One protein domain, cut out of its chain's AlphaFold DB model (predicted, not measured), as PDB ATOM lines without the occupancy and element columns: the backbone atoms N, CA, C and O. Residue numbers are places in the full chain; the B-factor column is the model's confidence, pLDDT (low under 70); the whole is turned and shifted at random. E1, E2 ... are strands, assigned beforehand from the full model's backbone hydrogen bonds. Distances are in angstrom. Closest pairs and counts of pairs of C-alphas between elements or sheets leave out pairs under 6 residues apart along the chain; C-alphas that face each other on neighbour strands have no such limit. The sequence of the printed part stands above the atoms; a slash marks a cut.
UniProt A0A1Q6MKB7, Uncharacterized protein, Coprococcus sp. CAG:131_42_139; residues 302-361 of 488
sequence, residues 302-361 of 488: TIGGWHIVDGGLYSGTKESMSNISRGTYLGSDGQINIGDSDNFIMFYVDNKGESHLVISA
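AT A GLANCE: This is residues 302 to 361 of the 488 residues of an uncharacterized protein of Coprococcus sp. CAG:131_42_139 (UniProt A0A1Q6MKB7). The model is a single nearly flat slab, one sheet of six strands laid side by side in chain order, E1 to E6, with no named helix over either face. The long axis runs across the strands from E1 to E6, and the link of residues 316 to 326, between E2 and E3, loops out over one face. The printed part has 60 residues; its six named strands form an antiparallel sheet in the order E1, E2, E3, E4, E5, E6, and the class is all strand, although under half of the residues, 29 of 60, are in named elements. The whole is compact, with a radius of gyration of the C-alphas of 11.3 A, and flat, spanning 33 by 26 by 13 A.

IN THESE COORDINATES: E1, residues 306 to 309, begins at C-alpha 306 (197.721, 173.199, 104.504) and is 9.8 A long from first to last C-alpha. E2, residues 312 to 315, measures 10.6 A, and E3, residues 327 to 331, 13.3 A. E4, residues 336 to 339, is 10.1 A long. E5, residues 344 to 349, measures 16.3 A. E6, residues 355 to 360, measures 16.7 A and ends at C-alpha 360 (192.083, 186.696, 122.493).

HOW THE PARTS SIT: The six strands form a meander, each the antiparallel neighbour of the one before, and each successive pair is a hairpin. Residues 302 to 303 pair antiparallel with residues 306 to 307 of E1, which is an edge strand. E1 and E2 stand at 155 degrees between their directions, with N 307 and O 314 within hydrogen-bond range at 2.7 A. E2 and E3 stand at 179 degrees, with N 313 and O 330 in range at 2.8 A. E3 and E4 stand at 177 degrees; N 329 and O 337 are 2.8 A apart, within hydrogen-bond range. E4 and E5 stand at 163 degrees, with N 345 and O 338 in range at 2.8 A. E5 and the other edge strand, E6, stand at 167 degrees, with N 344 and O 360 in range at 2.8 A. E1 and E6 are apart.

THE WHOLE: The C-alphas of Gly 304 and Lys 352, the two farthest apart, are 35.9 A from each other. The sheet's C-alphas lie up to 2.1 A off their best plane; from edge to edge the strands' lines turn by 25 degrees and the way across by 3 degrees. The link E2 to E3, 11 residues, is long; the other four are tight. The printed part has no cut, its mean pLDDT is 94.4, and no printed residue is under 70.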
ATOM      1  N   THR A 302     200.912 168.427 101.196       92.69
ATOM      2  CA  THR A 302     200.651 169.871 101.305       92.69
ATOM      3  C   THR A 302     199.656 170.308 100.230       92.69
ATOM      4  O   THR A 302     199.950 170.200  99.042       92.69
ATOM      5  N   ILE A 303     198.485 170.806 100.634       90.94
ATOM      6  CA  ILE A 303     197.382 171.209  99.751       90.94
ATOM      7  C   ILE A 303     197.022 172.669 100.049       90.94
ATOM      8  O   ILE A 303     196.521 172.989 101.120       90.94
ATOM      9  N   GLY A 304     197.298 173.584  99.114       89.62
ATOM     10  CA  GLY A 304     196.920 174.999  99.256       89.62
ATOM     11  C   GLY A 304     197.515 175.717 100.480       89.62
ATOM     12  O   GLY A 304     196.892 176.637 101.000       89.62
ATOM     13  N   GLY A 305     198.687 175.286 100.962       92.44
ATOM     14  CA  GLY A 305     199.320 175.814 102.182       92.44
ATOM     15  C   GLY A 305     198.880 175.137 103.486       92.44
ATOM     16  O   GLY A 305     199.335 175.545 104.555       92.44
ATOM     17  N   TRP A 306     198.031 174.106 103.402       94.69
ATOM     18  CA  TRP A 306     197.721 173.199 104.504       94.69
ATOM     19  C   TRP A 306     198.575 171.937 104.435       94.69
ATOM     20  O   TRP A 306     198.663 171.314 103.381       94.69
ATOM     21  N   HIS A 307     199.154 171.545 105.558       95.38
ATOM     22  CA  HIS A 307     199.975 170.361 105.746       95.38
ATOM     23  C   HIS A 307     199.167 169.285 106.479       95.38
ATOM     24  O   HIS A 307     198.609 169.539 107.548       95.38
ATOM     25  N   ILE A 308     199.105 168.088 105.892       94.50
ATOM     26  CA  ILE A 308     198.445 166.905 106.450       94.50
ATOM     27  C   ILE A 308     199.535 165.995 107.016       94.50
ATOM     28  O   ILE A 308     200.356 165.476 106.256       94.50
ATOM     29  N   VAL A 309     199.557 165.803 108.333       93.25
ATOM     30  CA  VAL A 309     200.569 165.014 109.054       93.25
ATOM     31  C   VAL A 309     199.907 164.056 110.045       93.25
ATOM     32  O   VAL A 309     198.752 164.242 110.413       93.25
ATOM     33  N   ASP A 310     200.643 163.054 110.532       90.25
ATOM     34  CA  ASP A 310     200.124 162.041 111.470       90.25
ATOM     35  C   ASP A 310     199.493 162.649 112.743       90.25
ATOM     36  O   ASP A 310     198.572 162.082 113.331       90.25
ATOM     37  N   GLY A 311     199.974 163.825 113.166       89.06
ATOM     38  CA  GLY A 311     199.461 164.565 114.322       89.06
ATOM     39  C   GLY A 311     198.255 165.476 114.053       89.06
ATOM     40  O   GLY A 311     197.743 166.056 115.006       89.06
ATOM     41  N   GLY A 312     197.812 165.645 112.800       93.25
ATOM     42  CA  GLY A 312     196.687 166.517 112.450       93.25
ATOM     43  C   GLY A 312     196.869 167.339 111.166       93.25
ATOM     44  O   GLY A 312     197.637 166.998 110.266       93.25
ATOM     45  N   LEU A 313     196.131 168.445 111.089       95.94
ATOM     46  CA  LEU A 313     196.071 169.365 109.956       95.94
ATOM     47  C   LEU A 313     196.525 170.760 110.402       95.94
ATOM     48  O   LEU A 313     195.966 171.312 111.349       95.94
ATOM     49  N   TYR A 314     197.483 171.373 109.704       96.56
ATOM     50  CA  TYR A 314     197.901 172.748 110.008       96.56
ATOM     51  C   TYR A 314     198.164 173.602 108.772       96.56
ATOM     52  O   TYR A 314     198.350 173.070 107.685       96.56
ATOM     53  N   SER A 315     198.179 174.928 108.915       97.25
ATOM     54  CA  SER A 315     198.491 175.863 107.828       97.25
ATOM     55  C   SER A 315     199.729 176.711 108.113       97.25
ATOM     56  O   SER A 315     200.009 177.099 109.252       97.25
ATOM     57  N   GLY A 316     200.491 176.995 107.052       93.50
ATOM     58  CA  GLY A 316     201.759 177.717 107.152       93.50
ATOM     59  C   GLY A 316     202.741 177.008 108.089       93.50
ATOM     60  O   GLY A 316     202.950 175.805 107.988       93.50
ATOM     61  N   THR A 317     203.336 177.746 109.024       94.25
ATOM     62  CA  THR A 317     204.313 177.213 109.990       94.25
ATOM     63  C   THR A 317     203.698 176.754 111.315       94.25
ATOM     64  O   THR A 317     204.449 176.431 112.232       94.25
ATOM     65  N   LYS A 318     202.364 176.740 111.470       95.75
ATOM     66  CA  LYS A 318     201.689 176.496 112.762       95.75
ATOM     67  C   LYS A 318     201.532 175.002 113.093       95.75
ATOM     68  O   LYS A 318     200.434 174.513 113.311       95.75
ATOM     69  N   GLU A 319     202.643 174.277 113.134       94.62
ATOM     70  CA  GLU A 319     202.705 172.805 113.240       94.62
ATOM     71  C   GLU A 319     202.151 172.178 114.541       94.62
ATOM     72  O   GLU A 319     202.074 170.954 114.640       94.62
ATOM     73  N   SER A 320     201.796 172.976 115.555       94.81
ATOM     74  CA  SER A 320     201.367 172.486 116.874       94.81
ATOM     75  C   SER A 320     200.529 173.506 117.658       94.81
ATOM     76  O   SER A 320     200.540 174.705 117.365       94.81
ATOM     77  N   MET A 321     199.854 173.043 118.719       93.62
ATOM     78  CA  MET A 321     199.073 173.889 119.640       93.62
ATOM     79  C   MET A 321     199.877 175.024 120.289       93.62
ATOM     80  O   MET A 321     199.324 176.096 120.521       93.62
ATOM     81  N   SER A 322     201.163 174.809 120.585       91.50
ATOM     82  CA  SER A 322     202.038 175.806 121.220       91.50
ATOM     83  C   SER A 322     202.683 176.781 120.228       91.50
ATOM     84  O   SER A 322     203.394 177.700 120.639       91.50
ATOM     85  N   ASN A 323     202.462 176.601 118.923       93.31
ATOM     86  CA  ASN A 323     203.084 177.421 117.899       93.31
ATOM     87  C   ASN A 323     202.372 178.778 117.770       93.31
ATOM     88  O   ASN A 323     201.208 178.866 117.374       93.31
ATOM     89  N   ILE A 324     203.098 179.853 118.078       92.75
ATOM     90  CA  ILE A 324     202.590 181.235 118.057       92.75
ATOM     91  C   ILE A 324     202.507 181.859 116.654       92.75
ATOM     92  O   ILE A 324     202.035 182.985 116.517       92.75
ATOM     93  N   SER A 325     202.953 181.157 115.606       95.50
ATOM     94  CA  SER A 325     202.839 181.647 114.227       95.50
ATOM     95  C   SER A 325     201.375 181.836 113.838       95.50
ATOM     96  O   SER A 325     200.524 181.017 114.195       95.50
ATOM     97  N   ARG A 326     201.097 182.859 113.023       95.50
ATOM     98  CA  ARG A 326     199.784 183.035 112.398       95.50
ATOM     99  C   ARG A 326     199.465 181.847 111.492       95.50
ATOM    100  O   ARG A 326     200.170 181.602 110.518       95.50
ATOM    101  N   GLY A 327     198.368 181.162 111.785       96.38
ATOM    102  CA  GLY A 327     197.866 180.042 110.994       96.38
ATOM    103  C   GLY A 327     196.734 179.326 111.719       96.38
ATOM    104  O   GLY A 327     196.145 179.868 112.652       96.38
ATOM    105  N   THR A 328     196.478 178.086 111.323       97.31
ATOM    106  CA  THR A 328     195.553 177.177 112.003       97.31
ATOM    107  C   THR A 328     196.265 175.870 112.303       97.31
ATOM    108  O   THR A 328     197.001 175.375 111.457       97.31
ATOM    109  N   TYR A 329     196.002 175.305 113.472       97.44
ATOM    110  CA  TYR A 329     196.312 173.935 113.852       97.44
ATOM    111  C   TYR A 329     195.014 173.243 114.286       97.44
ATOM    112  O   TYR A 329     194.233 173.826 115.040       97.44
ATOM    113  N   LEU A 330     194.800 172.020 113.806       97.06
ATOM    114  CA  LEU A 330     193.764 171.079 114.223       97.06
ATOM    115  C   LEU A 330     194.461 169.744 114.507       97.06
ATOM    116  O   LEU A 330     194.888 169.058 113.576       97.06
ATOM    117  N   GLY A 331     194.598 169.395 115.781       95.69
ATOM    118  CA  GLY A 331     195.196 168.140 116.217       95.69
ATOM    119  C   GLY A 331     194.285 166.943 115.957       95.69
ATOM    120  O   GLY A 331     193.058 167.062 115.923       95.69
ATOM    121  N   SER A 332     194.885 165.761 115.803       94.44
ATOM    122  CA  SER A 332     194.158 164.482 115.727       94.44
ATOM    123  C   SER A 332     193.427 164.113 117.030       94.44
ATOM    124  O   SER A 332     192.553 163.249 117.027       94.44
ATOM    125  N   ASP A 333     193.741 164.808 118.123       93.94
ATOM    126  CA  ASP A 333     193.060 164.794 119.420       93.94
ATOM    127  C   ASP A 333     191.857 165.763 119.508       93.94
ATOM    128  O   ASP A 333     191.176 165.817 120.532       93.94
ATOM    129  N   GLY A 334     191.579 166.523 118.443       93.56
ATOM    130  CA  GLY A 334     190.502 167.512 118.382       93.56
ATOM    131  C   GLY A 334     190.847 168.877 118.987       93.56
ATOM    132  O   GLY A 334     189.967 169.738 119.055       93.56
ATOM    133  N   GLN A 335     192.093 169.110 119.414       96.25
ATOM    134  CA  GLN A 335     192.536 170.419 119.896       96.25
ATOM    135  C   GLN A 335     192.762 171.386 118.724       96.25
ATOM    136  O   GLN A 335     193.208 170.990 117.648       96.25
ATOM    137  N   ILE A 336     192.429 172.665 118.907       97.25
ATOM    138  CA  ILE A 336     192.427 173.676 117.840       97.25
ATOM    139  C   ILE A 336     193.146 174.937 118.310       97.25
ATOM    140  O   ILE A 336     192.834 175.468 119.372       97.25
ATOM    141  N   ASN A 337     194.037 175.484 117.484       96.75
ATOM    142  CA  ASN A 337     194.588 176.829 117.665       96.75
ATOM    143  C   ASN A 337     194.547 177.576 116.324       96.75
ATOM    144  O   ASN A 337     195.235 177.200 115.377       96.75
ATOM    145  N   ILE A 338     193.733 178.628 116.236       97.06
ATOM    146  CA  ILE A 338     193.589 179.499 115.062       97.06
ATOM    147  C   ILE A 338     194.070 180.891 115.452       97.06
ATOM    148  O   ILE A 338     193.538 181.456 116.400       97.06
ATOM    149  N   GLY A 339     195.005 181.471 114.700       95.56
ATOM    150  CA  GLY A 339     195.540 182.813 114.947       95.56
ATOM    151  C   GLY A 339     197.035 182.831 115.267       95.56
ATOM    152  O   GLY A 339     197.759 181.894 114.921       95.56
ATOM    153  N   ASP A 340     197.494 183.917 115.885       94.88
ATOM    154  CA  ASP A 340     198.878 184.154 116.335       94.88
ATOM    155  C   ASP A 340     198.961 184.277 117.873       94.88
ATOM    156  O   ASP A 340     198.094 183.752 118.568       94.88
ATOM    157  N   SER A 341     200.019 184.875 118.434       93.88
ATOM    158  CA  SER A 341     200.163 185.056 119.889       93.88
ATOM    159  C   SER A 341     199.128 185.998 120.500       93.88
ATOM    160  O   SER A 341     198.786 185.843 121.671       93.88
ATOM    161  N   ASP A 342     198.652 186.971 119.723       93.94
ATOM    162  CA  ASP A 342     197.926 188.128 120.246       93.94
ATOM    163  C   ASP A 342     196.434 188.005 119.916       93.94
ATOM    164  O   ASP A 342     195.571 188.265 120.757       93.94
ATOM    165  N   ASN A 343     196.128 187.548 118.696       94.75
ATOM    166  CA  ASN A 343     194.775 187.366 118.188       94.75
ATOM    167  C   ASN A 343     194.550 185.888 117.848       94.75
ATOM    168  O   ASN A 343     195.032 185.408 116.817       94.75
ATOM    169  N   PHE A 344     193.808 185.168 118.694       95.62
ATOM    170  CA  PHE A 344     193.566 183.735 118.533       95.62
ATOM    171  C   PHE A 344     192.220 183.233 119.075       95.62
ATOM    172  O   PHE A 344     191.609 183.811 119.973       95.62
ATOM    173  N   ILE A 345     191.804 182.080 118.550       96.12
ATOM    174  CA  ILE A 345     190.779 181.197 119.108       96.12
ATOM    175  C   ILE A 345     191.459 179.854 119.371       96.12
ATOM    176  O   ILE A 345     191.963 179.221 118.440       96.12
ATOM    177  N   MET A 346     191.476 179.421 120.628       96.31
ATOM    178  CA  MET A 346     192.141 178.193 121.051       96.31
ATOM    179  C   MET A 346     191.191 177.312 121.864       96.31
ATOM    180  O   MET A 346     190.666 177.738 122.890       96.31
ATOM    181  N   PHE A 347     190.996 176.078 121.405       97.56
ATOM    182  CA  PHE A 347     190.317 175.012 122.132       97.56
ATOM    183  C   PHE A 347     191.337 173.941 122.510       97.56
ATOM    184  O   PHE A 347     192.013 173.398 121.635       97.56
ATOM    185  N   TYR A 348     191.459 173.639 123.798       96.19
ATOM    186  CA  TYR A 348     192.414 172.653 124.296       96.19
ATOM    187  C   TYR A 348     191.847 171.887 125.490       96.19
ATOM    188  O   TYR A 348     190.960 172.375 126.188       96.19
ATOM    189  N   VAL A 349     192.369 170.689 125.728       95.44
ATOM    190  CA  VAL A 349     192.066 169.883 126.913       95.44
ATOM    191  C   VAL A 349     193.319 169.866 127.775       95.44
ATOM    192  O   VAL A 349     194.402 169.530 127.297       95.44
ATOM    193  N   ASP A 350     193.202 170.284 129.033       92.31
ATOM    194  CA  ASP A 350     194.360 170.354 129.919       92.31
ATOM    195  C   ASP A 350     194.760 168.985 130.506       92.31
ATOM    196  O   ASP A 350     194.099 167.963 130.319       92.31
ATOM    197  N   ASN A 351     195.850 168.972 131.279       92.62
ATOM    198  CA  ASN A 351     196.387 167.763 131.914       92.62
ATOM    199  C   ASN A 351     195.438 167.096 132.940       92.62
ATOM    200  O   ASN A 351     195.784 166.042 133.473       92.62
ATOM    201  N   LYS A 352     194.285 167.697 133.260       93.50
ATOM    202  CA  LYS A 352     193.236 167.116 134.114       93.50
ATOM    203  C   LYS A 352     192.043 166.588 133.313       93.50
ATOM    204  O   LYS A 352     191.169 165.956 133.901       93.50
ATOM    205  N   GLY A 353     191.989 166.849 132.005       92.50
ATOM    206  CA  GLY A 353     190.826 166.570 131.168       92.50
ATOM    207  C   GLY A 353     189.789 167.700 131.138       92.50
ATOM    208  O   GLY A 353     188.676 167.469 130.672       92.50
ATOM    209  N   GLU A 354     190.110 168.902 131.635       93.75
ATOM    210  CA  GLU A 354     189.203 170.054 131.558       93.75
ATOM    211  C   GLU A 354     189.314 170.705 130.168       93.75
ATOM    212  O   GLU A 354     190.412 171.031 129.709       93.75
ATOM    213  N   SER A 355     188.179 170.875 129.484       95.12
ATOM    214  CA  SER A 355     188.110 171.520 128.167       95.12
ATOM    215  C   SER A 355     188.048 173.040 128.299       95.12
ATOM    216  O   SER A 355     187.109 173.580 128.885       95.12
ATOM    217  N   HIS A 356     188.998 173.733 127.683       94.56
ATOM    218  CA  HIS A 356     189.128 175.187 127.708       94.56
ATOM    219  C   HIS A 356     188.864 175.775 126.321       94.56
ATOM    220  O   HIS A 356     189.413 175.301 125.328       94.56
ATOM    221  N   LEU A 357     188.067 176.844 126.257       95.50
ATOM    222  CA  LEU A 357     187.953 177.717 125.087       95.50
ATOM    223  C   LEU A 357     188.480 179.100 125.469       95.50
ATOM    224  O   LEU A 357     187.882 179.787 126.296       95.50
ATOM    225  N   VAL A 358     189.588 179.508 124.858       94.06
ATOM    226  CA  VAL A 358     190.222 180.810 125.079       94.06
ATOM    227  C   VAL A 358     190.165 181.610 123.785       94.06
ATOM    228  O   VAL A 358     190.515 181.113 122.714       94.06
ATOM    229  N   ILE A 359     189.708 182.856 123.888       93.25
ATOM    230  CA  ILE A 359     189.606 183.794 122.772       93.25
ATOM    231  C   ILE A 359     190.364 185.055 123.175       93.25
ATOM    232  O   ILE A 359     190.024 185.679 124.179       93.25
ATOM    233  N   SER A 360     191.372 185.423 122.389       93.69
ATOM    234  CA  SER A 360     192.083 186.696 122.493       93.69
ATOM    235  C   SER A 360     191.875 187.475 121.202       93.69
ATOM    236  O   SER A 360     192.091 186.938 120.116       93.69
ATOM    237  N   ALA A 361     191.407 188.715 121.307       90.56
ATOM    238  CA  ALA A 361     191.218 189.618 120.179       90.56
ATOM    239  C   ALA A 361     191.082 191.062 120.673       90.56
ATOM    240  O   ALA A 361     190.479 191.290 121.723       90.56
TER     241      ALA A 361